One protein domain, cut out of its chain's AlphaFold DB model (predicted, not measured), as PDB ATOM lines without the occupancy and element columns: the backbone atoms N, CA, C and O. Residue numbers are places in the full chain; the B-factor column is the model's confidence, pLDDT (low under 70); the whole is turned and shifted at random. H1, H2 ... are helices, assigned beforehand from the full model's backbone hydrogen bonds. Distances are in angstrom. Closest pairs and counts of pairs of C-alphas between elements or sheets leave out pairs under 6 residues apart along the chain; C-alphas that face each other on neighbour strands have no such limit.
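This is residues 36 to 243 of the 244 residues of an uncharacterized protein of Polaromonas sp. YR568 (UniProt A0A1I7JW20). The longest helix, H7, runs through the core of an elongated body, in an uneven row of four long helices, H4, H6, H7 and H3, in which neighbours run opposite ways. H1 and H2 make a V that crosses H7, its corner at their link, and H2 folds back into H3; the short H5 packs on H6 near its start, and the short H8 turns off past the end of H7. The printed part has 208 residues with eight named helices, H1 to H8 in order along the chain, and no named strand: all helix. It is only just loose, close to compact, with a radius of gyration of the C-alphas of 20.4 A, and spans 68 by 41 by 24 A.

H7, residues 193 to 229, is 52.3 A long and begins with C-alpha 193 at (297.931, 268.358, 260.288). H6, residues 157 to 186, measures 43.1 A, and H3, residues 81 to 111, 44.6 A. H2, residues 57 to 79, measures 33.7 A, and H4, residues 120 to 141, 32.0 A. H1, residues 36 to 54, is 26.2 A long and begins with C-alpha 36 at (246.428, 259.722, 277.574). H5 holds residues 149 to 154. H8 holds residues 233 to 241 and ends with C-alpha 241 at (237.813, 248.135, 271.746).

H7 is the hub, touching four helices. With H6 it forms a hairpin at a shallow tilt of 24 degrees; their closest C-alphas, of Ser 169 and Phe 214, are 4.9 A apart. H4 touches H6, opposite ways at 24 degrees, a shallow tilt, closest at the C-alphas of Arg 137 and Ala 171, 5.2 A; H4 and H7 are apart. H5 and H6 are a hairpin, closest at the C-alphas of Ala 152 and Ala 160, 4.6 A. H3 touches residues 193 to 208 of H7, closest at the C-alphas of Lys 103 and Ser 201, 5.8 A. H2 touches H7 at a steep tilt of 60 degrees, closest at the C-alphas of Tyr 63 and Phe 215, 6.2 A. H2 and H3 are a hairpin, closest at the C-alphas of Ser 76 and Phe 84, 4.8 A. H1 touches H7, closest at the C-alphas of Val 46 and Glu 222, 6.4 A, and touches H2 only at the corner. H8 touches no helix. Every O i to N i+4 pair is within hydrogen-bond range in H1 and H3 to H8; in H2, 18 of 19 are.

The C-alphas farthest apart, of Asn 190 and Phe 241, are 67.8 A apart. The printed part has no cut, and no link is long. Its mean pLDDT is 81.2; 31 residues are under 70, among them residues 112 to 128 and 187 to 195.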
ATOM      1  N   GLN A  36     246.442 258.260 277.525       87.50
ATOM      2  CA  GLN A  36     246.428 259.722 277.574       87.50
ATOM      3  C   GLN A  36     247.545 260.284 278.473       87.50
ATOM      4  O   GLN A  36     248.211 261.245 278.084       87.50
ATOM      5  N   ILE A  37     247.789 259.666 279.634       87.88
ATOM      6  CA  ILE A  37     248.895 260.036 280.533       87.88
ATOM      7  C   ILE A  37     250.244 259.816 279.837       87.88
ATOM      8  O   ILE A  37     251.074 260.724 279.804       87.88
ATOM      9  N   MET A  38     250.434 258.649 279.216       89.38
ATOM     10  CA  MET A  38     251.651 258.308 278.468       89.38
ATOM     11  C   MET A  38     251.913 259.271 277.302       89.38
ATOM     12  O   MET A  38     253.040 259.728 277.123       89.38
ATOM     13  N   LEU A  39     250.879 259.646 276.537       89.62
ATOM     14  CA  LEU A  39     250.988 260.661 275.482       89.62
ATOM     15  C   LEU A  39     251.407 262.024 276.040       89.62
ATOM     16  O   LEU A  39     252.183 262.735 275.404       89.62
ATOM     17  N   GLY A  40     250.906 262.395 277.221       87.50
ATOM     18  CA  GLY A  40     251.315 263.611 277.919       87.50
ATOM     19  C   GLY A  40     252.799 263.598 278.288       87.50
ATOM     20  O   GLY A  40     253.509 264.562 278.003       87.50
ATOM     21  N   GLN A  41     253.279 262.487 278.850       88.88
ATOM     22  CA  GLN A  41     254.693 262.296 279.187       88.88
ATOM     23  C   GLN A  41     255.580 262.340 277.938       88.88
ATOM     24  O   GLN A  41     256.560 263.083 277.899       88.88
ATOM     25  N   LEU A  42     255.204 261.614 276.881       90.38
ATOM     26  CA  LEU A  42     255.940 261.609 275.619       90.38
ATOM     27  C   LEU A  42     255.992 263.002 274.978       90.38
ATOM     28  O   LEU A  42     257.048 263.425 274.512       90.38
ATOM     29  N   GLN A  43     254.892 263.758 275.012       90.88
ATOM     30  CA  GLN A  43     254.878 265.141 274.538       90.88
ATOM     31  C   GLN A  43     255.843 266.028 275.334       90.88
ATOM     32  O   GLN A  43     256.530 266.854 274.734       90.88
ATOM     33  N   ALA A  44     255.906 265.873 276.660       89.00
ATOM     34  CA  ALA A  44     256.837 266.631 277.492       89.00
ATOM     35  C   ALA A  44     258.296 266.329 277.115       89.00
ATOM     36  O   ALA A  44     259.095 267.256 276.981       89.00
ATOM     37  N   TYR A  45     258.629 265.062 276.847       89.25
ATOM     38  CA  TYR A  45     259.956 264.690 276.357       89.25
ATOM     39  C   TYR A  45     260.264 265.291 274.982       89.25
ATOM     40  O   TYR A  45     261.324 265.886 274.800       89.25
ATOM     41  N   VAL A  46     259.338 265.200 274.023       90.88
ATOM     42  CA  VAL A  46     259.508 265.818 272.695       90.88
ATOM     43  C   VAL A  46     259.724 267.329 272.824       90.88
ATOM     44  O   VAL A  46     260.623 267.880 272.192       90.88
ATOM     45  N   MET A  47     258.958 268.004 273.687       90.00
ATOM     46  CA  MET A  47     259.129 269.433 273.961       90.00
ATOM     47  C   MET A  47     260.469 269.753 274.624       90.00
ATOM     48  O   MET A  47     261.059 270.779 274.298       90.00
ATOM     49  N   HIS A  48     260.969 268.899 275.519       89.25
ATOM     50  CA  HIS A  48     262.293 269.064 276.117       89.25
ATOM     51  C   HIS A  48     263.384 269.055 275.039       89.25
ATOM     52  O   HIS A  48     264.151 270.012 274.938       89.25
ATOM     53  N   TRP A  49     263.395 268.034 274.178       88.00
ATOM     54  CA  TRP A  49     264.363 267.914 273.086       88.00
ATOM     55  C   TRP A  49     264.247 269.052 272.074       88.00
ATOM     56  O   TRP A  49     265.248 269.678 271.728       88.00
ATOM     57  N   ARG A  50     263.025 269.399 271.661       87.44
ATOM     58  CA  ARG A  50     262.784 270.563 270.800       87.44
ATOM     59  C   ARG A  50     263.239 271.864 271.467       87.44
ATOM     60  O   ARG A  50     263.806 272.729 270.810       87.44
ATOM     61  N   GLY A  51     263.046 271.996 272.777       86.38
ATOM     62  CA  GLY A  51     263.515 273.130 273.566       86.38
ATOM     63  C   GLY A  51     265.038 273.255 273.585       86.38
ATOM     64  O   GLY A  51     265.540 274.375 273.547       86.38
ATOM     65  N   LEU A  52     265.777 272.140 273.595       83.69
ATOM     66  CA  LEU A  52     267.236 272.155 273.445       83.69
ATOM     67  C   LEU A  52     267.648 272.663 272.060       83.69
ATOM     68  O   LEU A  52     268.532 273.508 271.965       83.69
ATOM     69  N   VAL A  53     266.955 272.233 271.000       84.25
ATOM     70  CA  VAL A  53     267.192 272.719 269.629       84.25
ATOM     71  C   VAL A  53     266.921 274.223 269.521       84.25
ATOM     72  O   VAL A  53     267.743 274.957 268.978       84.25
ATOM     73  N   ILE A  54     265.805 274.702 270.086       82.06
ATOM     74  CA  ILE A  54     265.365 276.102 269.959       82.06
ATOM     75  C   ILE A  54     266.315 277.104 270.620       82.06
ATOM     76  O   ILE A  54     266.411 278.250 270.184       82.06
ATOM     77  N   ARG A  55     267.073 276.674 271.629       82.19
ATOM     78  CA  ARG A  55     268.070 277.525 272.294       82.19
ATOM     79  C   ARG A  55     269.264 277.873 271.400       82.19
ATOM     80  O   ARG A  55     270.009 278.787 271.743       82.19
ATOM     81  N   HIS A  56     269.446 277.189 270.270       76.81
ATOM     82  CA  HIS A  56     270.570 277.400 269.363       76.81
ATOM     83  C   HIS A  56     270.086 277.836 267.974       76.81
ATOM     84  O   HIS A  56     269.515 277.045 267.227       76.81
ATOM     85  N   LEU A  57     270.366 279.091 267.596       75.19
ATOM     86  CA  LEU A  57     269.870 279.706 266.354       75.19
ATOM     87  C   LEU A  57     270.154 278.861 265.099       75.19
ATOM     88  O   LEU A  57     269.256 278.630 264.292       75.19
ATOM     89  N   HIS A  58     271.380 278.357 264.953       75.12
ATOM     90  CA  HIS A  58     271.763 277.535 263.802       75.12
ATOM     91  C   HIS A  58     271.065 276.169 263.791       75.12
ATOM     92  O   HIS A  58     270.672 275.686 262.729       75.12
ATOM     93  N   ALA A  59     270.844 275.569 264.965       75.81
ATOM     94  CA  ALA A  59     270.116 274.309 265.073       75.81
ATOM     95  C   ALA A  59     268.635 274.487 264.702       75.81
ATOM     96  O   ALA A  59     268.067 273.622 264.046       75.81
ATOM     97  N   VAL A  60     268.026 275.631 265.038       84.25
ATOM     98  CA  VAL A  60     266.656 275.980 264.610       84.25
ATOM     99  C   VAL A  60     266.551 276.145 263.103       84.25
ATOM    100  O   VAL A  60     265.615 275.637 262.492       84.25
ATOM    101  N   GLN A  61     267.495 276.856 262.488       83.88
ATOM    102  CA  GLN A  61     267.499 277.045 261.036       83.88
ATOM    103  C   GLN A  61     267.589 275.700 260.305       83.88
ATOM    104  O   GLN A  61     266.843 275.456 259.352       83.88
ATOM    105  N   LEU A  62     268.454 274.809 260.794       83.56
ATOM    106  CA  LEU A  62     268.588 273.458 260.262       83.56
ATOM    107  C   LEU A  62     267.315 272.633 260.489       83.56
ATOM    108  O   LEU A  62     266.822 272.016 259.547       83.56
ATOM    109  N   TYR A  63     266.736 272.693 261.692       87.44
ATOM    110  CA  TYR A  63     265.466 272.046 262.022       87.44
ATOM    111  C   TYR A  63     264.355 272.448 261.047       87.44
ATOM    112  O   TYR A  63     263.738 271.582 260.436       87.44
ATOM    113  N   ASN A  64     264.142 273.752 260.849       89.25
ATOM    114  CA  ASN A  64     263.103 274.269 259.957       89.25
ATOM    115  C   ASN A  64     263.343 273.827 258.504       89.25
ATOM    116  O   ASN A  64     262.418 273.404 257.816       89.25
ATOM    117  N   THR A  65     264.600 273.856 258.053       88.75
ATOM    118  CA  THR A  65     264.972 273.399 256.704       88.75
ATOM    119  C   THR A  65     264.653 271.915 256.507       88.75
ATOM    120  O   THR A  65     264.110 271.522 255.473       88.75
ATOM    121  N   ILE A  66     264.976 271.074 257.493       90.31
ATOM    122  CA  ILE A  66     264.687 269.635 257.452       90.31
ATOM    123  C   ILE A  66     263.176 269.391 257.540       90.31
ATOM    124  O   ILE A  66     262.647 268.558 256.806       90.31
ATOM    125  N   GLU A  67     262.454 270.149 258.362       92.00
ATOM    126  CA  GLU A  67     260.997 270.058 258.471       92.00
ATOM    127  C   GLU A  67     260.296 270.350 257.137       92.00
ATOM    128  O   GLU A  67     259.377 269.619 256.745       92.00
ATOM    129  N   GLU A  68     260.758 271.367 256.407       91.81
ATOM    130  CA  GLU A  68     260.276 271.677 255.062       91.81
ATOM    131  C   GLU A  68     260.587 270.560 254.058       91.81
ATOM    132  O   GLU A  68     259.721 270.194 253.257       91.81
ATOM    133  N   ARG A  69     261.796 269.982 254.102       89.75
ATOM    134  CA  ARG A  69     262.170 268.836 253.252       89.75
ATOM    135  C   ARG A  69     261.288 267.622 253.530       89.75
ATOM    136  O   ARG A  69     260.788 267.010 252.588       89.75
ATOM    137  N   GLU A  70     261.037 267.312 254.798       90.75
ATOM    138  CA  GLU A  70     260.155 266.215 255.208       90.75
ATOM    139  C   GLU A  70     258.700 266.466 254.802       90.75
ATOM    140  O   GLU A  70     257.974 265.534 254.445       90.75
ATOM    141  N   LYS A  71     258.249 267.726 254.827       90.50
ATOM    142  CA  LYS A  71     256.927 268.099 254.313       90.50
ATOM    143  C   LYS A  71     256.829 267.823 252.811       90.50
ATOM    144  O   LYS A  71     255.915 267.113 252.400       90.50
ATOM    145  N   LYS A  72     257.800 268.284 252.016       90.31
ATOM    146  CA  LYS A  72     257.858 268.015 250.565       90.31
ATOM    147  C   LYS A  72     257.931 266.522 250.253       90.31
ATOM    148  O   LYS A  72     257.264 266.064 249.334       90.31
ATOM    149  N   LEU A  73     258.691 265.757 251.038       88.75
ATOM    150  CA  LEU A  73     258.798 264.305 250.890       88.75
ATOM    151  C   LEU A  73     257.463 263.595 251.181       88.75
ATOM    152  O   LEU A  73     257.084 262.644 250.502       88.75
ATOM    153  N   THR A  74     256.714 264.079 252.172       87.50
ATOM    154  CA  THR A  74     255.372 263.557 252.473       87.50
ATOM    155  C   THR A  74     254.383 263.908 251.356       87.50
ATOM    156  O   THR A  74     253.576 263.072 250.954       87.50
ATOM    157  N   GLU A  75     254.458 265.126 250.818       90.81
ATOM    158  CA  GLU A  75     253.637 265.580 249.687       90.81
ATOM    159  C   GLU A  75     253.988 264.875 248.370       90.81
ATOM    160  O   GLU A  75     253.123 264.698 247.519       90.81
ATOM    161  N   SER A  76     255.236 264.461 248.163       85.94
ATOM    162  CA  SER A  76     255.614 263.693 246.976       85.94
ATOM    163  C   SER A  76     255.152 262.239 247.075       85.94
ATOM    164  O   SER A  76     254.744 261.667 246.066       85.94
ATOM    165  N   LEU A  77     255.096 261.673 248.285       87.06
ATOM    166  CA  LEU A  77     254.539 260.342 248.525       87.06
ATOM    167  C   LEU A  77     253.060 260.245 248.119       87.06
ATOM    168  O   LEU A  77     252.649 259.223 247.573       87.06
ATOM    169  N   THR A  78     252.273 261.310 248.306       89.00
ATOM    170  CA  THR A  78     250.870 261.338 247.847       89.00
ATOM    171  C   THR A  78     250.736 261.426 246.326       89.00
ATOM    172  O   THR A  78     249.727 260.984 245.783       89.00
ATOM    173  N   ARG A  79     251.754 261.946 245.625       87.88
ATOM    174  CA  ARG A  79     251.811 262.005 244.152       87.88
ATOM    175  C   ARG A  79     252.297 260.702 243.516       87.88
ATOM    176  O   ARG A  79     252.119 260.517 242.317       87.88
ATOM    177  N   GLY A  80     252.898 259.807 244.300       91.19
ATOM    178  CA  GLY A  80     253.330 258.483 243.863       91.19
ATOM    179  C   GLY A  80     254.819 258.214 244.079       91.19
ATOM    180  O   GLY A  80     255.610 259.084 244.445       91.19
ATOM    181  N   ARG A  81     255.211 256.959 243.842       90.31
ATOM    182  CA  ARG A  81     256.555 256.442 244.150       90.31
ATOM    183  C   ARG A  81     257.676 257.149 243.387       90.31
ATOM    184  O   ARG A  81     258.739 257.376 243.955       90.31
ATOM    185  N   GLU A  82     257.456 257.499 242.123       89.50
ATOM    186  CA  GLU A  82     258.468 258.178 241.301       89.50
ATOM    187  C   GLU A  82     258.766 259.587 241.820       89.50
ATOM    188  O   GLU A  82     259.927 259.941 242.008       89.50
ATOM    189  N   ALA A  83     257.721 260.352 242.150       84.31
ATOM    190  CA  ALA A  83     257.858 261.674 242.756       84.31
ATOM    191  C   ALA A  83     258.547 261.600 244.128       84.31
ATOM    192  O   ALA A  83     259.397 262.436 244.441       84.31
ATOM    193  N   PHE A  84     258.218 260.585 244.934       89.00
ATOM    194  CA  PHE A  84     258.899 260.327 246.201       89.00
ATOM    195  C   PHE A  84     260.394 260.064 246.006       89.00
ATOM    196  O   PHE A  84     261.214 260.726 246.641       89.00
ATOM    197  N   ASN A  85     260.751 259.145 245.106       88.81
ATOM    198  CA  ASN A  85     262.145 258.803 244.837       88.81
ATOM    199  C   ASN A  85     262.931 260.014 244.317       88.81
ATOM    200  O   ASN A  85     264.042 260.250 244.778       88.81
ATOM    201  N   ALA A  86     262.351 260.808 243.412       89.31
ATOM    202  CA  ALA A  86     262.985 262.022 242.902       89.31
ATOM    203  C   ALA A  86     263.270 263.031 244.028       89.31
ATOM    204  O   ALA A  86     264.396 263.511 244.155       89.31
ATOM    205  N   GLN A  87     262.285 263.291 244.896       89.75
ATOM    206  CA  GLN A  87     262.456 264.196 246.037       89.75
ATOM    207  C   GLN A  87     263.466 263.659 247.060       89.75
ATOM    208  O   GLN A  87     264.222 264.430 247.651       89.75
ATOM    209  N   HIS A  88     263.484 262.343 247.287       87.69
ATOM    210  CA  HIS A  88     264.432 261.703 248.193       87.69
ATOM    211  C   HIS A  88     265.871 261.843 247.683       87.69
ATOM    212  O   HIS A  88     266.745 262.272 248.435       87.69
ATOM    213  N   THR A  89     266.096 261.567 246.396       90.75
ATOM    214  CA  THR A  89     267.396 261.748 245.738       90.75
ATOM    215  C   THR A  89     267.840 263.208 245.762       90.75
ATOM    216  O   THR A  89     268.994 263.485 246.067       90.75
ATOM    217  N   GLU A  90     266.931 264.156 245.514       90.50
ATOM    218  CA  GLU A  90     267.238 265.588 245.614       90.50
ATOM    219  C   GLU A  90     267.670 265.979 247.038       90.50
ATOM    220  O   GLU A  90     268.656 266.695 247.219       90.50
ATOM    221  N   ASN A  91     266.963 265.493 248.063       87.94
ATOM    222  CA  ASN A  91     267.309 265.770 249.457       87.94
ATOM    223  C   ASN A  91     268.691 265.199 249.821       87.94
ATOM    224  O   ASN A  91     269.475 265.899 250.465       87.94
ATOM    225  N   ILE A  92     269.000 263.975 249.372       88.06
ATOM    226  CA  ILE A  92     270.322 263.351 249.536       88.06
ATOM    227  C   ILE A  92     271.400 264.192 248.848       88.06
ATOM    228  O   ILE A  92     272.393 264.530 249.485       88.06
ATOM    229  N   GLY A  93     271.179 264.599 247.594       89.69
ATOM    230  CA  GLY A  93     272.123 265.436 246.851       89.69
ATOM    231  C   GLY A  93     272.424 266.750 247.574       89.69
ATOM    232  O   GLY A  93     273.581 267.076 247.817       89.69
ATOM    233  N   ARG A  94     271.388 267.459 248.044       86.50
ATOM    234  CA  ARG A  94     271.555 268.708 248.812       86.50
ATOM    235  C   ARG A  94     272.322 268.508 250.117       86.50
ATOM    236  O   ARG A  94     273.075 269.389 250.525       86.50
ATOM    237  N   ARG A  95     272.100 267.392 250.814       86.94
ATOM    238  CA  ARG A  95     272.859 267.049 252.023       86.94
ATOM    239  C   ARG A  95     274.326 266.804 251.687       86.94
ATOM    240  O   ARG A  95     275.196 267.342 252.367       86.94
ATOM    241  N   ASP A  96     274.596 266.021 250.650       88.88
ATOM    242  CA  ASP A  96     275.953 265.644 250.262       88.88
ATOM    243  C   ASP A  96     276.751 266.850 249.728       88.88
ATOM    244  O   ASP A  96     277.946 266.970 250.000       88.88
ATOM    245  N   GLU A  97     276.088 267.813 249.079       88.38
ATOM    246  CA  GLU A  97     276.672 269.113 248.730       88.38
ATOM    247  C   GLU A  97     277.069 269.927 249.969       88.38
ATOM    248  O   GLU A  97     278.176 270.458 250.033       88.38
ATOM    249  N   ILE A  98     276.188 270.026 250.974       84.69
ATOM    250  CA  ILE A  98     276.490 270.729 252.234       84.69
ATOM    251  C   ILE A  98     277.656 270.046 252.950       84.69
ATOM    252  O   ILE A  98     278.592 270.715 253.383       84.69
ATOM    253  N   ARG A  99     277.619 268.714 253.040       84.75
ATOM    254  CA  ARG A  99     278.683 267.892 253.624       84.75
ATOM    255  C   ARG A  99     280.026 268.172 252.952       84.75
ATOM    256  O   ARG A  99     281.006 268.409 253.650       84.75
ATOM    257  N   THR A 100     280.058 268.191 251.621       87.44
ATOM    258  CA  THR A 100     281.266 268.490 250.837       87.44
ATOM    259  C   THR A 100     281.778 269.903 251.120       87.44
ATOM    260  O   THR A 100     282.930 270.051 251.511       87.44
ATOM    261  N   LYS A 101     280.907 270.920 251.074       86.19
ATOM    262  CA  LYS A 101     281.282 272.318 251.364       86.19
ATOM    263  C   LYS A 101     281.852 272.512 252.769       86.19
ATOM    264  O   LYS A 101     282.803 273.265 252.951       86.19
ATOM    265  N   ILE A 102     281.275 271.849 253.775       80.88
ATOM    266  CA  ILE A 102     281.777 271.925 255.154       80.88
ATOM    267  C   ILE A 102     283.164 271.281 255.247       80.88
ATOM    268  O   ILE A 102     284.046 271.838 255.898       80.88
ATOM    269  N   LYS A 103     283.372 270.131 254.594       83.44
ATOM    270  CA  LYS A 103     284.687 269.479 254.556       83.44
ATOM    271  C   LYS A 103     285.739 270.348 253.884       83.44
ATOM    272  O   LYS A 103     286.822 270.483 254.435       83.44
ATOM    273  N   GLU A 104     285.411 270.941 252.741       84.88
ATOM    274  CA  GLU A 104     286.303 271.840 252.003       84.88
ATOM    275  C   GLU A 104     286.693 273.052 252.857       84.88
ATOM    276  O   GLU A 104     287.877 273.293 253.071       84.88
ATOM    277  N   ALA A 105     285.715 273.741 253.453       78.44
ATOM    278  CA  ALA A 105     285.977 274.896 254.313       78.44
ATOM    279  C   ALA A 105     286.826 274.543 255.548       78.44
ATOM    280  O   ALA A 105     287.671 275.321 255.982       78.44
ATOM    281  N   LEU A 106     286.613 273.365 256.140       72.62
ATOM    282  CA  LEU A 106     287.413 272.911 257.276       72.62
ATOM    283  C   LEU A 106     288.827 272.497 256.861       72.62
ATOM    284  O   LEU A 106     289.764 272.729 257.622       72.62
ATOM    285  N   GLN A 107     288.986 271.921 255.670       76.69
ATOM    286  CA  GLN A 107     290.289 271.583 255.110       76.69
ATOM    287  C   GLN A 107     291.133 272.847 254.900       76.69
ATOM    288  O   GLN A 107     292.272 272.888 255.356       76.69
ATOM    289  N   GLU A 108     290.546 273.907 254.337       78.44
ATOM    290  CA  GLU A 108     291.207 275.212 254.183       78.44
ATOM    291  C   GLU A 108     291.708 275.767 255.526       78.44
ATOM    292  O   GLU A 108     292.849 276.211 255.636       78.44
ATOM    293  N   VAL A 109     290.895 275.674 256.587       69.25
ATOM    294  CA  VAL A 109     291.273 276.136 257.936       69.25
ATOM    295  C   VAL A 109     292.437 275.332 258.527       69.25
ATOM    296  O   VAL A 109     293.288 275.898 259.218       69.25
ATOM    297  N   VAL A 110     292.480 274.019 258.287       70.69
ATOM    298  CA  VAL A 110     293.586 273.160 258.744       70.69
ATOM    299  C   VAL A 110     294.871 273.470 257.974       70.69
ATOM    300  O   VAL A 110     295.957 273.535 258.569       70.69
ATOM    301  N   ASP A 111     294.755 273.698 256.668       72.69
ATOM    302  CA  ASP A 111     295.887 273.976 255.787       72.69
ATOM    303  C   ASP A 111     296.524 275.340 256.100       72.69
ATOM    304  O   ASP A 111     297.754 275.418 256.225       72.69
ATOM    305  N   ASP A 112     295.705 276.354 256.416       68.06
ATOM    306  CA  ASP A 112     296.118 277.697 256.867       68.06
ATOM    307  C   ASP A 112     296.946 277.700 258.167       68.06
ATOM    308  O   ASP A 112     297.555 278.705 258.537       68.06
ATOM    309  N   GLY A 113     297.036 276.564 258.866       54.16
ATOM    310  CA  GLY A 113     298.097 276.324 259.841       54.16
ATOM    311  C   GLY A 113     298.015 277.131 261.129       54.16
ATOM    312  O   GLY A 113     299.018 277.214 261.840       54.16
ATOM    313  N   LYS A 114     296.845 277.675 261.469       54.56
ATOM    314  CA  LYS A 114     296.606 278.184 262.822       54.56
ATOM    315  C   LYS A 114     296.751 277.023 263.804       54.56
ATOM    316  O   LYS A 114     296.062 276.011 263.687       54.56
ATOM    317  N   SER A 115     297.676 277.151 264.750       54.16
ATOM    318  CA  SER A 115     297.827 276.189 265.835       54.16
ATOM    319  C   SER A 115     296.524 276.123 266.634       54.16
ATOM    320  O   SER A 115     295.960 277.150 267.016       54.16
ATOM    321  N   PHE A 116     296.028 274.909 266.879       55.41
ATOM    322  CA  PHE A 116     294.900 274.682 267.780       55.41
ATOM    323  C   PHE A 116     295.397 274.802 269.222       55.41
ATOM    324  O   PHE A 116     295.587 273.803 269.908       55.41
ATOM    325  N   ASP A 117     295.649 276.030 269.674       54.62
ATOM    326  CA  ASP A 117     296.115 276.262 271.037       54.62
ATOM    327  C   ASP A 117     294.949 276.034 272.012       54.62
ATOM    328  O   ASP A 117     293.982 276.800 272.084       54.62
ATOM    329  N   LYS A 118     294.993 274.908 272.725       57.81
ATOM    330  CA  LYS A 118     293.967 274.520 273.695       57.81
ATOM    331  C   LYS A 118     294.253 275.168 275.036       57.81
ATOM    332  O   LYS A 118     295.172 274.771 275.746       57.81
ATOM    333  N   SER A 119     293.409 276.116 275.434       57.84
ATOM    334  CA  SER A 119     293.453 276.617 276.807       57.84
ATOM    335  C   SER A 119     293.019 275.524 277.799       57.84
ATOM    336  O   SER A 119     292.142 274.704 277.505       57.84
ATOM    337  N   SER A 120     293.588 275.532 279.007       55.28
ATOM    338  CA  SER A 120     293.212 274.621 280.103       55.28
ATOM    339  C   SER A 120     291.722 274.710 280.467       55.28
ATOM    340  O   SER A 120     291.095 273.701 280.791       55.28
ATOM    341  N   MET A 121     291.129 275.898 280.328       47.75
ATOM    342  CA  MET A 121     289.699 276.146 280.516       47.75
ATOM    343  C   MET A 121     288.852 275.429 279.455       47.75
ATOM    344  O   MET A 121     287.816 274.853 279.782       47.75
ATOM    345  N   THR A 122     289.310 275.382 278.202       62.16
ATOM    346  CA  THR A 122     288.619 274.665 277.120       62.16
ATOM    347  C   THR A 122     288.616 273.154 277.372       62.16
ATOM    348  O   THR A 122     287.584 272.506 277.211       62.16
ATOM    349  N   SER A 123     289.732 272.591 277.844       63.12
ATOM    350  CA  SER A 123     289.829 271.163 278.182       63.12
ATOM    351  C   SER A 123     288.930 270.762 279.359       63.12
ATOM    352  O   SER A 123     288.296 269.707 279.300       63.12
ATOM    353  N   ALA A 124     288.814 271.608 280.389       58.66
ATOM    354  CA  ALA A 124     287.914 271.374 281.522       58.66
ATOM    355  C   ALA A 124     286.429 271.420 281.111       58.66
ATOM    356  O   ALA A 124     285.645 270.559 281.512       58.66
ATOM    357  N   VAL A 125     286.050 272.380 280.258       60.72
ATOM    358  CA  VAL A 125     284.686 272.483 279.704       60.72
ATOM    359  C   VAL A 125     284.351 271.271 278.831       60.72
ATOM    360  O   VAL A 125     283.255 270.720 278.933       60.72
ATOM    361  N   PHE A 126     285.304 270.804 278.022       67.25
ATOM    362  CA  PHE A 126     285.158 269.576 277.242       67.25
ATOM    363  C   PHE A 126     284.972 268.338 278.131       67.25
ATOM    364  O   PHE A 126     284.084 267.537 277.859       67.25
ATOM    365  N   GLY A 127     285.735 268.208 279.222       63.41
ATOM    366  CA  GLY A 127     285.588 267.101 280.174       63.41
ATOM    367  C   GLY A 127     284.200 267.045 280.821       63.41
ATOM    368  O   GLY A 127     283.549 266.007 280.784       63.41
ATOM    369  N   ALA A 128     283.697 268.177 281.320       66.12
ATOM    370  CA  ALA A 128     282.356 268.242 281.910       66.12
ATOM    371  C   ALA A 128     281.239 267.959 280.884       66.12
ATOM    372  O   ALA A 128     280.233 267.323 281.206       66.12
ATOM    373  N   GLY A 129     281.415 268.405 279.635       70.44
ATOM    374  CA  GLY A 129     280.497 268.087 278.540       70.44
ATOM    375  C   GLY A 129     280.470 266.592 278.205       70.44
ATOM    376  O   GLY A 129     279.396 266.042 277.961       70.44
ATOM    377  N   LEU A 130     281.629 265.924 278.251       79.62
ATOM    378  CA  LEU A 130     281.765 264.496 277.967       79.62
ATOM    379  C   LEU A 130     280.926 263.636 278.918       79.62
ATOM    380  O   LEU A 130     280.130 262.818 278.457       79.62
ATOM    381  N   ASP A 131     281.056 263.859 280.228       79.62
ATOM    382  CA  ASP A 131     280.298 263.120 281.245       79.62
ATOM    383  C   ASP A 131     278.787 263.338 281.088       79.62
ATOM    384  O   ASP A 131     277.989 262.406 281.241       79.62
ATOM    385  N   GLY A 132     278.393 264.558 280.708       79.38
ATOM    386  CA  GLY A 132     277.014 264.898 280.368       79.38
ATOM    387  C   GLY A 132     276.480 264.085 279.186       79.38
ATOM    388  O   GLY A 132     275.396 263.506 279.285       79.38
ATOM    389  N   PHE A 133     277.238 263.986 278.088       81.94
ATOM    390  CA  PHE A 133     276.838 263.209 276.910       81.94
ATOM    391  C   PHE A 133     276.772 261.705 277.193       81.94
ATOM    392  O   PHE A 133     275.790 261.062 276.814       81.94
ATOM    393  N   VAL A 134     277.761 261.154 277.905       83.69
ATOM    394  CA  VAL A 134     277.794 259.734 278.297       83.69
ATOM    395  C   VAL A 134     276.585 259.389 279.166       83.69
ATOM    396  O   VAL A 134     275.867 258.428 278.883       83.69
ATOM    397  N   THR A 135     276.313 260.206 280.186       84.56
ATOM    398  CA  THR A 135     275.184 259.999 281.101       84.56
ATOM    399  C   THR A 135     273.847 260.108 280.368       84.56
ATOM    400  O   THR A 135     272.985 259.242 280.519       84.56
ATOM    401  N   ALA A 136     273.674 261.131 279.523       81.62
ATOM    402  CA  ALA A 136     272.458 261.309 278.732       81.62
ATOM    403  C   ALA A 136     272.219 260.135 277.769       81.62
ATOM    404  O   ALA A 136     271.092 259.645 277.666       81.62
ATOM    405  N   ARG A 137     273.276 259.640 277.109       84.94
ATOM    406  CA  ARG A 137     273.212 258.474 276.219       84.94
ATOM    407  C   ARG A 137     272.819 257.217 276.986       84.94
ATOM    408  O   ARG A 137     271.916 256.510 276.547       84.94
ATOM    409  N   GLN A 138     273.436 256.961 278.139       84.31
ATOM    410  CA  GLN A 138     273.089 255.806 278.968       84.31
ATOM    411  C   GLN A 138     271.630 255.868 279.426       84.31
ATOM    412  O   GLN A 138     270.915 254.878 279.334       84.31
ATOM    413  N   TYR A 139     271.148 257.035 279.858       83.06
ATOM    414  CA  TYR A 139     269.759 257.179 280.286       83.06
ATOM    415  C   TYR A 139     268.738 257.003 279.157       83.06
ATOM    416  O   TYR A 139     267.656 256.460 279.404       83.06
ATOM    417  N   LEU A 140     269.078 257.417 277.932       82.25
ATOM    418  CA  LEU A 140     268.261 257.152 276.747       82.25
ATOM    419  C   LEU A 140     268.205 255.657 276.417       82.25
ATOM    420  O   LEU A 140     267.122 255.145 276.129       82.25
ATOM    421  N   MET A 141     269.344 254.962 276.490       77.69
ATOM    422  CA  MET A 141     269.443 253.521 276.219       77.69
ATOM    423  C   MET A 141     268.754 252.678 277.298       77.69
ATOM    424  O   MET A 141     268.072 251.710 276.977       77.69
ATOM    425  N   ASP A 142     268.863 253.085 278.562       74.56
ATOM    426  CA  ASP A 142     268.218 252.435 279.708       74.56
ATOM    427  C   ASP A 142     266.702 252.707 279.787       74.56
ATOM    428  O   ASP A 142     266.018 252.135 280.634       74.56
ATOM    429  N   GLY A 143     266.169 253.626 278.970       66.75
ATOM    430  CA  GLY A 143     264.765 254.044 279.031       66.75
ATOM    431  C   GLY A 143     264.394 254.807 280.311       66.75
ATOM    432  O   GLY A 143     263.227 254.837 280.687       66.75
ATOM    433  N   LYS A 144     265.370 255.414 281.001       67.00
ATOM    434  CA  LYS A 144     265.152 256.163 282.256       67.00
ATOM    435  C   LYS A 144     264.722 257.609 282.022       67.00
ATOM    436  O   LYS A 144     263.998 258.172 282.835       67.00
ATOM    437  N   THR A 145     265.176 258.220 280.929       63.03
ATOM    438  CA  THR A 145     264.888 259.626 280.573       63.03
ATOM    439  C   THR A 145     263.956 259.764 279.374       63.03
ATOM    440  O   THR A 145     263.788 260.859 278.837       63.03
ATOM    441  N   PHE A 146     263.351 258.663 278.934       77.44
ATOM    442  CA  PHE A 146     262.392 258.635 277.839       77.44
ATOM    443  C   PHE A 146     261.350 257.543 278.080       77.44
ATOM    444  O   PHE A 146     261.519 256.710 278.964       77.44
ATOM    445  N   ILE A 147     260.265 257.540 277.306       83.25
ATOM    446  CA  ILE A 147     259.252 256.481 277.396       83.25
ATOM    447  C   ILE A 147     259.868 255.106 277.063       83.25
ATOM    448  O   ILE A 147     260.725 255.002 276.177       83.25
ATOM    449  N   SER A 148     259.444 254.054 277.772       82.94
ATOM    450  CA  SER A 148     259.900 252.684 277.512       82.94
ATOM    451  C   SER A 148     259.322 252.136 276.200       82.94
ATOM    452  O   SER A 148     258.289 252.608 275.725       82.94
ATOM    453  N   ASP A 149     259.946 251.103 275.624       81.19
ATOM    454  CA  ASP A 149     259.425 250.449 274.412       81.19
ATOM    455  C   ASP A 149     258.049 249.832 274.616       81.19
ATOM    456  O   ASP A 149     257.182 249.914 273.746       81.19
ATOM    457  N   ASN A 150     257.832 249.259 275.799       82.50
ATOM    458  CA  ASN A 150     256.547 248.695 276.163       82.50
ATOM    459  C   ASN A 150     255.478 249.794 276.219       82.50
ATOM    460  O   ASN A 150     254.418 249.664 275.611       82.50
ATOM    461  N   ASP A 151     255.764 250.915 276.879       84.56
ATOM    462  CA  ASP A 151     254.817 252.028 276.969       84.56
ATOM    463  C   ASP A 151     254.573 252.677 275.598       84.56
ATOM    464  O   ASP A 151     253.434 252.996 275.261       84.56
ATOM    465  N   ALA A 152     255.605 252.803 274.759       83.56
ATOM    466  CA  ALA A 152     255.465 253.310 273.398       83.56
ATOM    467  C   ALA A 152     254.606 252.380 272.520       83.56
ATOM    468  O   ALA A 152     253.796 252.868 271.730       83.56
ATOM    469  N   ALA A 153     254.707 251.056 272.694       84.62
ATOM    470  CA  ALA A 153     253.855 250.082 272.008       84.62
ATOM    471  C   ALA A 153     252.367 250.247 272.364       84.62
ATOM    472  O   ALA A 153     251.508 250.131 271.490       84.62
ATOM    473  N   HIS A 154     252.051 250.613 273.612       83.56
ATOM    474  CA  HIS A 154     250.672 250.886 274.036       83.56
ATOM    475  C   HIS A 154     250.066 252.132 273.374       83.56
ATOM    476  O   HIS A 154     248.840 252.268 273.354       83.56
ATOM    477  N   LEU A 155     250.899 253.033 272.841       83.81
ATOM    478  CA  LEU A 155     250.483 254.243 272.124       83.81
ATOM    479  C   LEU A 155     250.253 254.012 270.623       83.81
ATOM    480  O   LEU A 155     249.783 254.914 269.926       83.81
ATOM    481  N   GLY A 156     250.556 252.810 270.133       84.44
ATOM    482  CA  GLY A 156     250.360 252.396 268.751       84.44
ATOM    483  C   GLY A 156     251.666 252.300 267.950       84.44
ATOM    484  O   GLY A 156     252.681 252.916 268.290       84.44
ATOM    485  N   PRO A 157     251.649 251.552 266.833       84.62
ATOM    486  CA  PRO A 157     252.858 251.138 266.118       84.62
ATOM    487  C   PRO A 157     253.656 252.307 265.530       84.62
ATOM    488  O   PRO A 157     254.882 252.284 265.545       84.62
ATOM    489  N   ALA A 158     252.981 253.358 265.053       86.50
ATOM    490  CA  ALA A 158     253.653 254.529 264.489       86.50
ATOM    491  C   ALA A 158     254.445 255.316 265.549       86.50
ATOM    492  O   ALA A 158     255.561 255.768 265.280       86.50
ATOM    493  N   ILE A 159     253.888 255.450 266.760       88.75
ATOM    494  CA  ILE A 159     254.565 256.106 267.885       88.75
ATOM    495  C   ILE A 159     255.698 255.221 268.390       88.75
ATOM    496  O   ILE A 159     256.797 255.731 268.591       88.75
ATOM    497  N   ALA A 160     255.469 253.914 268.530       87.88
ATOM    498  CA  ALA A 160     256.495 252.961 268.940       87.88
ATOM    499  C   ALA A 160     257.717 252.998 268.009       87.88
ATOM    500  O   ALA A 160     258.830 253.258 268.461       87.88
ATOM    501  N   LEU A 161     257.503 252.852 266.697       88.50
ATOM    502  CA  LEU A 161     258.573 252.901 265.697       88.50
ATOM    503  C   LEU A 161     259.330 254.238 265.739       88.50
ATOM    504  O   LEU A 161     260.558 254.260 265.748       88.50
ATOM    505  N   SER A 162     258.602 255.356 265.794       90.19
ATOM    506  CA  SER A 162     259.213 256.691 265.819       90.19
ATOM    507  C   SER A 162     259.983 256.956 267.111       90.19
ATOM    508  O   SER A 162     261.009 257.625 267.081       90.19
ATOM    509  N   THR A 163     259.523 256.402 268.236       89.94
ATOM    510  CA  THR A 163     260.197 256.468 269.541       89.94
ATOM    511  C   THR A 163     261.517 255.706 269.501       89.94
ATOM    512  O   THR A 163     262.543 256.242 269.910       89.94
ATOM    513  N   VAL A 164     261.513 254.476 268.978       88.75
ATOM    514  CA  VAL A 164     262.730 253.667 268.810       88.75
ATOM    515  C   VAL A 164     263.723 254.381 267.899       88.75
ATOM    516  O   VAL A 164     264.878 254.562 268.278       88.75
ATOM    517  N   ALA A 165     263.265 254.841 266.733       90.25
ATOM    518  CA  ALA A 165     264.116 255.523 265.766       90.25
ATOM    519  C   ALA A 165     264.704 256.828 266.326       90.25
ATOM    520  O   ALA A 165     265.893 257.085 266.160       90.25
ATOM    521  N   PHE A 166     263.901 257.615 267.051       91.69
ATOM    522  CA  PHE A 166     264.370 258.823 267.727       91.69
ATOM    523  C   PHE A 166     265.395 258.522 268.824       91.69
ATOM    524  O   PHE A 166     266.427 259.182 268.882       91.69
ATOM    525  N   ARG A 167     265.155 257.528 269.690       89.00
ATOM    526  CA  ARG A 167     266.132 257.160 270.731       89.00
ATOM    527  C   ARG A 167     267.451 256.701 270.117       89.00
ATOM    528  O   ARG A 167     268.505 257.102 270.601       89.00
ATOM    529  N   ALA A 168     267.394 255.904 269.050       89.19
ATOM    530  CA  ALA A 168     268.581 255.438 268.346       89.19
ATOM    531  C   ALA A 168     269.383 256.607 267.750       89.19
ATOM    532  O   ALA A 168     270.585 256.699 267.993       89.19
ATOM    533  N   SER A 169     268.732 257.539 267.046       90.75
ATOM    534  CA  SER A 169     269.422 258.696 266.462       90.75
ATOM    535  C   SER A 169     269.913 259.694 267.514       90.75
ATOM    536  O   SER A 169     271.013 260.227 267.386       90.75
ATOM    537  N   ALA A 170     269.162 259.900 268.601       89.56
ATOM    538  CA  ALA A 170     269.599 260.703 269.741       89.56
ATOM    539  C   ALA A 170     270.837 260.097 270.427       89.56
ATOM    540  O   ALA A 170     271.773 260.814 270.778       89.56
ATOM    541  N   ALA A 171     270.887 258.772 270.583       88.88
ATOM    542  CA  ALA A 171     272.060 258.089 271.119       88.88
ATOM    543  C   ALA A 171     273.269 258.185 270.174       88.88
ATOM    544  O   ALA A 171     274.391 258.360 270.651       88.88
ATOM    545  N   GLN A 172     273.051 258.109 268.856       88.44
ATOM    546  CA  GLN A 172     274.101 258.254 267.843       88.44
ATOM    547  C   GLN A 172     274.696 259.662 267.830       88.44
ATOM    548  O   GLN A 172     275.913 259.794 267.908       88.44
ATOM    549  N   ILE A 173     273.871 260.716 267.832       87.06
ATOM    550  CA  ILE A 173     274.398 262.087 267.849       87.06
ATOM    551  C   ILE A 173     275.138 262.394 269.159       87.06
ATOM    552  O   ILE A 173     276.174 263.051 269.136       87.06
ATOM    553  N   LEU A 174     274.678 261.862 270.301       87.88
ATOM    554  CA  LEU A 174     275.408 261.972 271.570       87.88
ATOM    555  C   LEU A 174     276.736 261.210 271.541       87.88
ATOM    556  O   LEU A 174     277.722 261.703 272.080       87.88
ATOM    557  N   LEU A 175     276.784 260.039 270.902       86.69
ATOM    558  CA  LEU A 175     278.022 259.286 270.699       86.69
ATOM    559  C   LEU A 175     278.988 260.030 269.768       86.69
ATOM    560  O   LEU A 175     280.187 260.053 270.034       86.69
ATOM    561  N   ALA A 176     278.483 260.661 268.706       83.69
ATOM    562  CA  ALA A 176     279.286 261.503 267.829       83.69
ATOM    563  C   ALA A 176     279.896 262.668 268.627       83.69
ATOM    564  O   ALA A 176     281.112 262.843 268.600       83.69
ATOM    565  N   LEU A 177     279.080 263.387 269.412       80.25
ATOM    566  CA  LEU A 177     279.513 264.443 270.344       80.25
ATOM    567  C   LEU A 177     280.577 263.953 271.334       80.25
ATOM    568  O   LEU A 177     281.619 264.590 271.478       80.25
ATOM    569  N   GLU A 178     280.356 262.797 271.959       82.06
ATOM    570  CA  GLU A 178     281.314 262.137 272.851       82.06
ATOM    571  C   GLU A 178     282.653 261.867 272.139       82.06
ATOM    572  O   GLU A 178     283.723 262.209 272.651       82.06
ATOM    573  N   GLY A 179     282.596 261.288 270.937       76.75
ATOM    574  CA  GLY A 179     283.760 260.970 270.117       76.75
ATOM    575  C   GLY A 179     284.566 262.209 269.747       76.75
ATOM    576  O   GLY A 179     285.785 262.198 269.880       76.75
ATOM    577  N   ILE A 180     283.905 263.299 269.353       74.38
ATOM    578  CA  ILE A 180     284.568 264.564 269.007       74.38
ATOM    579  C   ILE A 180     285.266 265.154 270.213       74.38
ATOM    580  O   ILE A 180     286.405 265.583 270.102       74.38
ATOM    581  N   VAL A 181     284.604 265.181 271.367       74.88
ATOM    582  CA  VAL A 181     285.196 265.739 272.581       74.88
ATOM    583  C   VAL A 181     286.452 264.954 272.975       74.88
ATOM    584  O   VAL A 181     287.491 265.567 273.226       74.88
ATOM    585  N   LYS A 182     286.396 263.616 272.937       74.44
ATOM    586  CA  LYS A 182     287.555 262.739 273.180       74.44
ATOM    587  C   LYS A 182     288.662 262.937 272.146       74.44
ATOM    588  O   LYS A 182     289.826 263.053 272.512       74.44
ATOM    589  N   MET A 183     288.306 263.003 270.863       73.06
ATOM    590  CA  MET A 183     289.263 263.209 269.776       73.06
ATOM    591  C   MET A 183     289.929 264.575 269.880       73.06
ATOM    592  O   MET A 183     291.148 264.660 269.820       73.06
ATOM    593  N   MET A 184     289.154 265.632 270.132       70.62
ATOM    594  CA  MET A 184     289.686 266.957 270.398       70.62
ATOM    595  C   MET A 184     290.645 266.884 271.572       70.62
ATOM    596  O   MET A 184     291.763 267.346 271.429       70.62
ATOM    597  N   GLN A 185     290.271 266.299 272.716       72.19
ATOM    598  CA  GLN A 185     291.161 266.121 273.876       72.19
ATOM    599  C   GLN A 185     292.475 265.395 273.552       72.19
ATOM    600  O   GLN A 185     293.484 265.763 274.141       72.19
ATOM    601  N   ALA A 186     292.471 264.449 272.613       70.94
ATOM    602  CA  ALA A 186     293.654 263.702 272.191       70.94
ATOM    603  C   ALA A 186     294.556 264.437 271.179       70.94
ATOM    604  O   ALA A 186     295.678 263.996 270.943       70.94
ATOM    605  N   ILE A 187     294.088 265.531 270.566       69.62
ATOM    606  CA  ILE A 187     294.917 266.364 269.683       69.62
ATOM    607  C   ILE A 187     295.840 267.230 270.548       69.62
ATOM    608  O   ILE A 187     295.393 268.199 271.169       69.62
ATOM    609  N   ASP A 188     297.127 266.884 270.534       67.12
ATOM    610  CA  ASP A 188     298.233 267.651 271.114       67.12
ATOM    611  C   ASP A 188     298.946 268.512 270.056       67.12
ATOM    612  O   ASP A 188     298.823 268.277 268.851       67.12
ATOM    613  N   ASN A 189     299.781 269.457 270.504       59.31
ATOM    614  CA  ASN A 189     300.561 270.363 269.643       59.31
ATOM    615  C   ASN A 189     301.517 269.653 268.656       59.31
ATOM    616  O   ASN A 189     301.956 270.270 267.690       59.31
ATOM    617  N   ASN A 190     301.818 268.365 268.868       63.50
ATOM    618  CA  ASN A 190     302.668 267.544 267.991       63.50
ATOM    619  C   ASN A 190     301.883 266.673 266.989       63.50
ATOM    620  O   ASN A 190     302.485 265.890 266.253       63.50
ATOM    621  N   THR A 191     300.553 266.774 266.956       67.06
ATOM    622  CA  THR A 191     299.715 265.984 266.040       67.06
ATOM    623  C   THR A 191     299.896 266.487 264.607       67.06
ATOM    624  O   THR A 191     299.835 267.691 264.352       67.06
ATOM    625  N   LYS A 192     300.119 265.587 263.639       65.44
ATOM    626  CA  LYS A 192     300.270 265.985 262.231       65.44
ATOM    627  C   LYS A 192     298.972 266.613 261.717       65.44
ATOM    628  O   LYS A 192     297.886 266.096 261.969       65.44
ATOM    629  N   LYS A 193     299.085 267.679 260.913       66.25
ATOM    630  CA  LYS A 193     297.931 268.358 260.288       66.25
ATOM    631  C   LYS A 193     297.022 267.404 259.497       66.25
ATOM    632  O   LYS A 193     295.806 267.545 259.547       66.25
ATOM    633  N   SER A 194     297.599 266.404 258.822       65.12
ATOM    634  CA  SER A 194     296.859 265.364 258.085       65.12
ATOM    635  C   SER A 194     295.915 264.550 258.973       65.12
ATOM    636  O   SER A 194     294.811 264.188 258.561       65.12
ATOM    637  N   ASP A 195     296.342 264.278 260.202       67.75
ATOM    638  CA  ASP A 195     295.593 263.456 261.148       67.75
ATOM    639  C   ASP A 195     294.440 264.284 261.733       67.75
ATOM    640  O   ASP A 195     293.315 263.797 261.838       67.75
ATOM    641  N   VAL A 196     294.676 265.578 261.979       70.50
ATOM    642  CA  VAL A 196     293.643 266.551 262.376       70.50
ATOM    643  C   VAL A 196     292.587 266.725 261.276       70.50
ATOM    644  O   VAL A 196     291.391 266.683 261.563       70.50
ATOM    645  N   ALA A 197     292.998 266.845 260.010       67.94
ATOM    646  CA  ALA A 197     292.088 266.946 258.867       67.94
ATOM    647  C   ALA A 197     291.194 265.703 258.709       67.94
ATOM    648  O   ALA A 197     289.984 265.817 258.494       67.94
ATOM    649  N   THR A 198     291.767 264.508 258.873       72.06
ATOM    650  CA  THR A 198     291.021 263.241 258.794       72.06
ATOM    651  C   THR A 198     289.974 263.156 259.905       72.06
ATOM    652  O   THR A 198     288.817 262.830 259.641       72.06
ATOM    653  N   VAL A 199     290.347 263.539 261.130       70.00
ATOM    654  CA  VAL A 199     289.437 263.590 262.285       70.00
ATOM    655  C   VAL A 199     288.282 264.561 262.042       70.00
ATOM    656  O   VAL A 199     287.121 264.212 262.265       70.00
ATOM    657  N   ILE A 200     288.576 265.759 261.540       70.81
ATOM    658  CA  ILE A 200     287.554 266.765 261.249       70.81
ATOM    659  C   ILE A 200     286.616 266.285 260.130       70.81
ATOM    660  O   ILE A 200     285.400 266.428 260.240       70.81
ATOM    661  N   SER A 201     287.143 265.647 259.085       71.69
ATOM    662  CA  SER A 201     286.336 265.083 257.995       71.69
ATOM    663  C   SER A 201     285.380 263.987 258.484       71.69
ATOM    664  O   SER A 201     284.202 263.989 258.114       71.69
ATOM    665  N   SER A 202     285.845 263.086 259.356       74.88
ATOM    666  CA  SER A 202     284.995 262.067 259.990       74.88
ATOM    667  C   SER A 202     283.952 262.675 260.931       74.88
ATOM    668  O   SER A 202     282.827 262.183 261.002       74.88
ATOM    669  N   PHE A 203     284.289 263.770 261.616       77.62
ATOM    670  CA  PHE A 203     283.338 264.515 262.437       77.62
ATOM    671  C   PHE A 203     282.184 265.082 261.603       77.62
ATOM    672  O   PHE A 203     281.022 264.896 261.966       77.62
ATOM    673  N   VAL A 204     282.485 265.737 260.481       78.19
ATOM    674  CA  VAL A 204     281.453 266.296 259.593       78.19
ATOM    675  C   VAL A 204     280.498 265.205 259.118       78.19
ATOM    676  O   VAL A 204     279.290 265.429 259.074       78.19
ATOM    677  N   ASP A 205     281.018 264.015 258.820       79.81
ATOM    678  CA  ASP A 205     280.207 262.878 258.384       79.81
ATOM    679  C   ASP A 205     279.211 262.445 259.447       79.81
ATOM    680  O   ASP A 205     278.016 262.372 259.165       79.81
ATOM    681  N   ALA A 206     279.695 262.218 260.668       78.94
ATOM    682  CA  ALA A 206     278.842 261.841 261.784       78.94
ATOM    683  C   ALA A 206     277.819 262.946 262.091       78.94
ATOM    684  O   ALA A 206     276.628 262.685 262.200       78.94
ATOM    685  N   PHE A 207     278.240 264.210 262.152       79.12
ATOM    686  CA  PHE A 207     277.351 265.294 262.567       79.12
ATOM    687  C   PHE A 207     276.283 265.637 261.525       79.12
ATOM    688  O   PHE A 207     275.135 265.888 261.885       79.12
ATOM    689  N   VAL A 208     276.634 265.640 260.237       83.50
ATOM    690  CA  VAL A 208     275.668 265.926 259.168       83.50
ATOM    691  C   VAL A 208     274.682 264.769 259.022       83.50
ATOM    692  O   VAL A 208     273.478 265.013 258.978       83.50
ATOM    693  N   LEU A 209     275.161 263.521 258.986       85.00
ATOM    694  CA  LEU A 209     274.294 262.354 258.798       85.00
ATOM    695  C   LEU A 209     273.456 262.057 260.047       85.00
ATOM    696  O   LEU A 209     272.228 261.984 259.958       85.00
ATOM    697  N   ASP A 210     274.093 261.924 261.211       86.75
ATOM    698  CA  ASP A 210     273.395 261.578 262.452       86.75
ATOM    699  C   ASP A 210     272.556 262.755 262.956       86.75
ATOM    700  O   ASP A 210     271.464 262.550 263.485       86.75
ATOM    701  N   GLY A 211     273.010 263.993 262.732       85.88
ATOM    702  CA  GLY A 211     272.253 265.198 263.058       85.88
ATOM    703  C   GLY A 211     270.991 265.335 262.208       85.88
ATOM    704  O   GLY A 211     269.915 265.592 262.751       85.88
ATOM    705  N   GLU A 212     271.074 265.109 260.893       87.62
ATOM    706  CA  GLU A 212     269.884 265.115 260.035       87.62
ATOM    707  C   GLU A 212     268.906 264.003 260.428       87.62
ATOM    708  O   GLU A 212     267.718 264.276 260.609       87.62
ATOM    709  N   ASN A 213     269.395 262.780 260.662       90.94
ATOM    710  CA  ASN A 213     268.561 261.672 261.137       90.94
ATOM    711  C   ASN A 213     267.902 261.990 262.486       90.94
ATOM    712  O   ASN A 213     266.712 261.721 262.679       90.94
ATOM    713  N   PHE A 214     268.641 262.595 263.419       92.12
ATOM    714  CA  PHE A 214     268.105 263.061 264.693       92.12
ATOM    715  C   PHE A 214     266.926 264.019 264.490       92.12
ATOM    716  O   PHE A 214     265.844 263.782 265.034       92.12
ATOM    717  N   PHE A 215     267.090 265.050 263.656       92.56
ATOM    718  CA  PHE A 215     266.023 266.011 263.385       92.56
ATOM    719  C   PHE A 215     264.828 265.377 262.677       92.56
ATOM    720  O   PHE A 215     263.694 265.595 263.103       92.56
ATOM    721  N   VAL A 216     265.055 264.549 261.654       92.69
ATOM    722  CA  VAL A 216     263.987 263.829 260.944       92.69
ATOM    723  C   VAL A 216     263.154 262.998 261.920       92.69
ATOM    724  O   VAL A 216     261.922 263.073 261.911       92.69
ATOM    725  N   HIS A 217     263.801 262.228 262.795       93.88
ATOM    726  CA  HIS A 217     263.089 261.391 263.757       93.88
ATOM    727  C   HIS A 217     262.379 262.205 264.841       93.88
ATOM    728  O   HIS A 217     261.257 261.851 265.205       93.88
ATOM    729  N   LEU A 218     262.961 263.320 265.293       93.38
ATOM    730  CA  LEU A 218     262.301 264.243 266.216       93.38
ATOM    731  C   LEU A 218     261.031 264.848 265.595       93.38
ATOM    732  O   LEU A 218     259.971 264.803 266.216       93.38
ATOM    733  N   ILE A 219     261.112 265.333 264.351       92.19
ATOM    734  CA  ILE A 219     259.982 265.912 263.604       92.19
ATOM    735  C   ILE A 219     258.871 264.875 263.411       92.19
ATOM    736  O   ILE A 219     257.693 265.156 263.652       92.19
ATOM    737  N   ARG A 220     259.219 263.657 262.979       92.38
ATOM    738  CA  ARG A 220     258.241 262.578 262.770       92.38
ATOM    739  C   ARG A 220     257.566 262.176 264.073       92.38
ATOM    740  O   ARG A 220     256.337 262.074 264.113       92.38
ATOM    741  N   LEU A 221     258.344 261.991 265.139       92.94
ATOM    742  CA  LEU A 221     257.805 261.668 266.452       92.94
ATOM    743  C   LEU A 221     256.872 262.777 266.946       92.94
ATOM    744  O   LEU A 221     255.751 262.481 267.356       92.94
ATOM    745  N   GLU A 222     257.275 264.043 266.830       92.44
ATOM    746  CA  GLU A 222     256.428 265.182 267.178       92.44
ATOM    747  C   GLU A 222     255.094 265.146 266.422       92.44
ATOM    748  O   GLU A 222     254.035 265.238 267.045       92.44
ATOM    749  N   ARG A 223     255.114 264.945 265.098       90.50
ATOM    750  CA  ARG A 223     253.890 264.851 264.284       90.50
ATOM    751  C   ARG A 223     252.980 263.719 264.759       90.50
ATOM    752  O   ARG A 223     251.778 263.933 264.922       90.50
ATOM    753  N   HIS A 224     253.524 262.529 265.014       91.06
ATOM    754  CA  HIS A 224     252.730 261.393 265.489       91.06
ATOM    755  C   HIS A 224     252.115 261.643 266.869       91.06
ATOM    756  O   HIS A 224     250.928 261.364 267.066       91.06
ATOM    757  N   VAL A 225     252.877 262.220 267.800       90.38
ATOM    758  CA  VAL A 225     252.381 262.557 269.141       90.38
ATOM    759  C   VAL A 225     251.312 263.647 269.061       90.38
ATOM    760  O   VAL A 225     250.255 263.505 269.677       90.38
ATOM    761  N   GLN A 226     251.514 264.691 268.251       89.31
ATOM    762  CA  GLN A 226     250.519 265.746 268.038       89.31
ATOM    763  C   GLN A 226     249.209 265.197 267.456       89.31
ATOM    764  O   GLN A 226     248.130 265.584 267.908       89.31
ATOM    765  N   VAL A 227     249.277 264.284 266.480       88.00
ATOM    766  CA  VAL A 227     248.089 263.632 265.904       88.00
ATOM    767  C   VAL A 227     247.367 262.787 266.953       88.00
ATOM    768  O   VAL A 227     246.149 262.899 267.093       88.00
ATOM    769  N   ALA A 228     248.095 261.974 267.722       86.44
ATOM    770  CA  ALA A 228     247.503 261.137 268.762       86.44
ATOM    771  C   ALA A 228     246.868 261.967 269.889       86.44
ATOM    772  O   ALA A 228     245.783 261.638 270.363       86.44
ATOM    773  N   ARG A 229     247.481 263.097 270.260       86.69
ATOM    774  CA  ARG A 229     246.968 264.018 271.283       86.69
ATOM    775  C   ARG A 229     245.664 264.724 270.921       86.69
ATOM    776  O   ARG A 229     244.990 265.212 271.825       86.69
ATOM    777  N   ARG A 230     245.308 264.806 269.638       87.06
ATOM    778  CA  ARG A 230     244.022 265.377 269.202       87.06
ATOM    779  C   ARG A 230     242.844 264.431 269.446       87.06
ATOM    780  O   ARG A 230     241.703 264.860 269.295       87.06
ATOM    781  N   ARG A 231     243.097 263.169 269.813       84.56
ATOM    782  CA  ARG A 231     242.041 262.202 270.127       84.56
ATOM    783  C   ARG A 231     241.488 262.444 271.527       84.56
ATOM    784  O   ARG A 231     242.245 262.598 272.483       84.56
ATOM    785  N   ASN A 232     240.165 262.458 271.649       85.25
ATOM    786  CA  ASN A 232     239.498 262.533 272.948       85.25
ATOM    787  C   ASN A 232     239.408 261.145 273.617       85.25
ATOM    788  O   ASN A 232     239.653 260.115 272.986       85.25
ATOM    789  N   LEU A 233     239.035 261.108 274.900       82.44
ATOM    790  CA  LEU A 233     238.984 259.864 275.675       82.44
ATOM    791  C   LEU A 233     238.016 258.827 275.079       82.44
ATOM    792  O   LEU A 233     238.315 257.635 275.093       82.44
ATOM    793  N   LEU A 234     236.891 259.266 274.507       83.44
ATOM    794  CA  LEU A 234     235.926 258.378 273.849       83.44
ATOM    795  C   LEU A 234     236.526 257.717 272.604       83.44
ATOM    796  O   LEU A 234     236.366 256.517 272.404       83.44
ATOM    797  N   GLN A 235     237.259 258.480 271.792       85.19
ATOM    798  CA  GLN A 235     237.963 257.964 270.617       85.19
ATOM    799  C   GLN A 235     239.058 256.972 271.017       85.19
ATOM    800  O   GLN A 235     239.135 255.896 270.434       85.19
ATOM    801  N   LEU A 236     239.843 257.289 272.051       82.38
ATOM    802  CA  LEU A 236     240.876 256.389 272.574       82.38
ATOM    803  C   LEU A 236     240.282 255.096 273.147       82.38
ATOM    804  O   LEU A 236     240.826 254.022 272.916       82.38
ATOM    805  N   THR A 237     239.148 255.185 273.844       82.25
ATOM    806  CA  THR A 237     238.411 254.018 274.357       82.25
ATOM    807  C   THR A 237     237.880 253.165 273.200       82.25
ATOM    808  O   THR A 237     238.015 251.944 273.206       82.25
ATOM    809  N   GLY A 238     237.346 253.807 272.155       82.62
ATOM    810  CA  GLY A 238     236.938 253.144 270.916       82.62
ATOM    811  C   GLY A 238     238.087 252.434 270.196       82.62
ATOM    812  O   GLY A 238     237.878 251.368 269.620       82.62
ATOM    813  N   ASP A 239     239.298 252.988 270.240       81.44
ATOM    814  CA  ASP A 239     240.490 252.346 269.683       81.44
ATOM    815  C   ASP A 239     240.900 251.109 270.492       81.44
ATOM    816  O   ASP A 239     241.198 250.077 269.892       81.44
ATOM    817  N   VAL A 240     240.810 251.158 271.830       81.06
ATOM    818  CA  VAL A 240     241.044 249.985 272.696       81.06
ATOM    819  C   VAL A 240     240.080 248.852 272.346       81.06
ATOM    820  O   VAL A 240     240.519 247.722 272.141       81.06
ATOM    821  N   PHE A 241     238.787 249.147 272.171       80.56
ATOM    822  CA  PHE A 241     237.813 248.135 271.746       80.56
ATOM    823  C   PHE A 241     238.119 247.522 270.376       80.56
ATOM    824  O   PHE A 241     237.741 246.383 270.115       80.56
ATOM    825  N   ARG A 242     238.798 248.265 269.497       80.19
ATOM    826  CA  ARG A 242     239.208 247.805 268.163       80.19
ATOM    827  C   ARG A 242     240.584 247.135 268.153       80.19
ATOM    828  O   ARG A 242     241.041 246.768 267.072       80.19
ATOM    829  N   GLY A 243     241.251 247.018 269.305       70.69
ATOM    830  CA  GLY A 243     242.614 246.494 269.408       70.69
ATOM    831  C   GLY A 243     243.661 247.368 268.705       70.69
ATOM    832  O   GLY A 243     244.645 246.841 268.192       70.69
TER     833      GLY A 243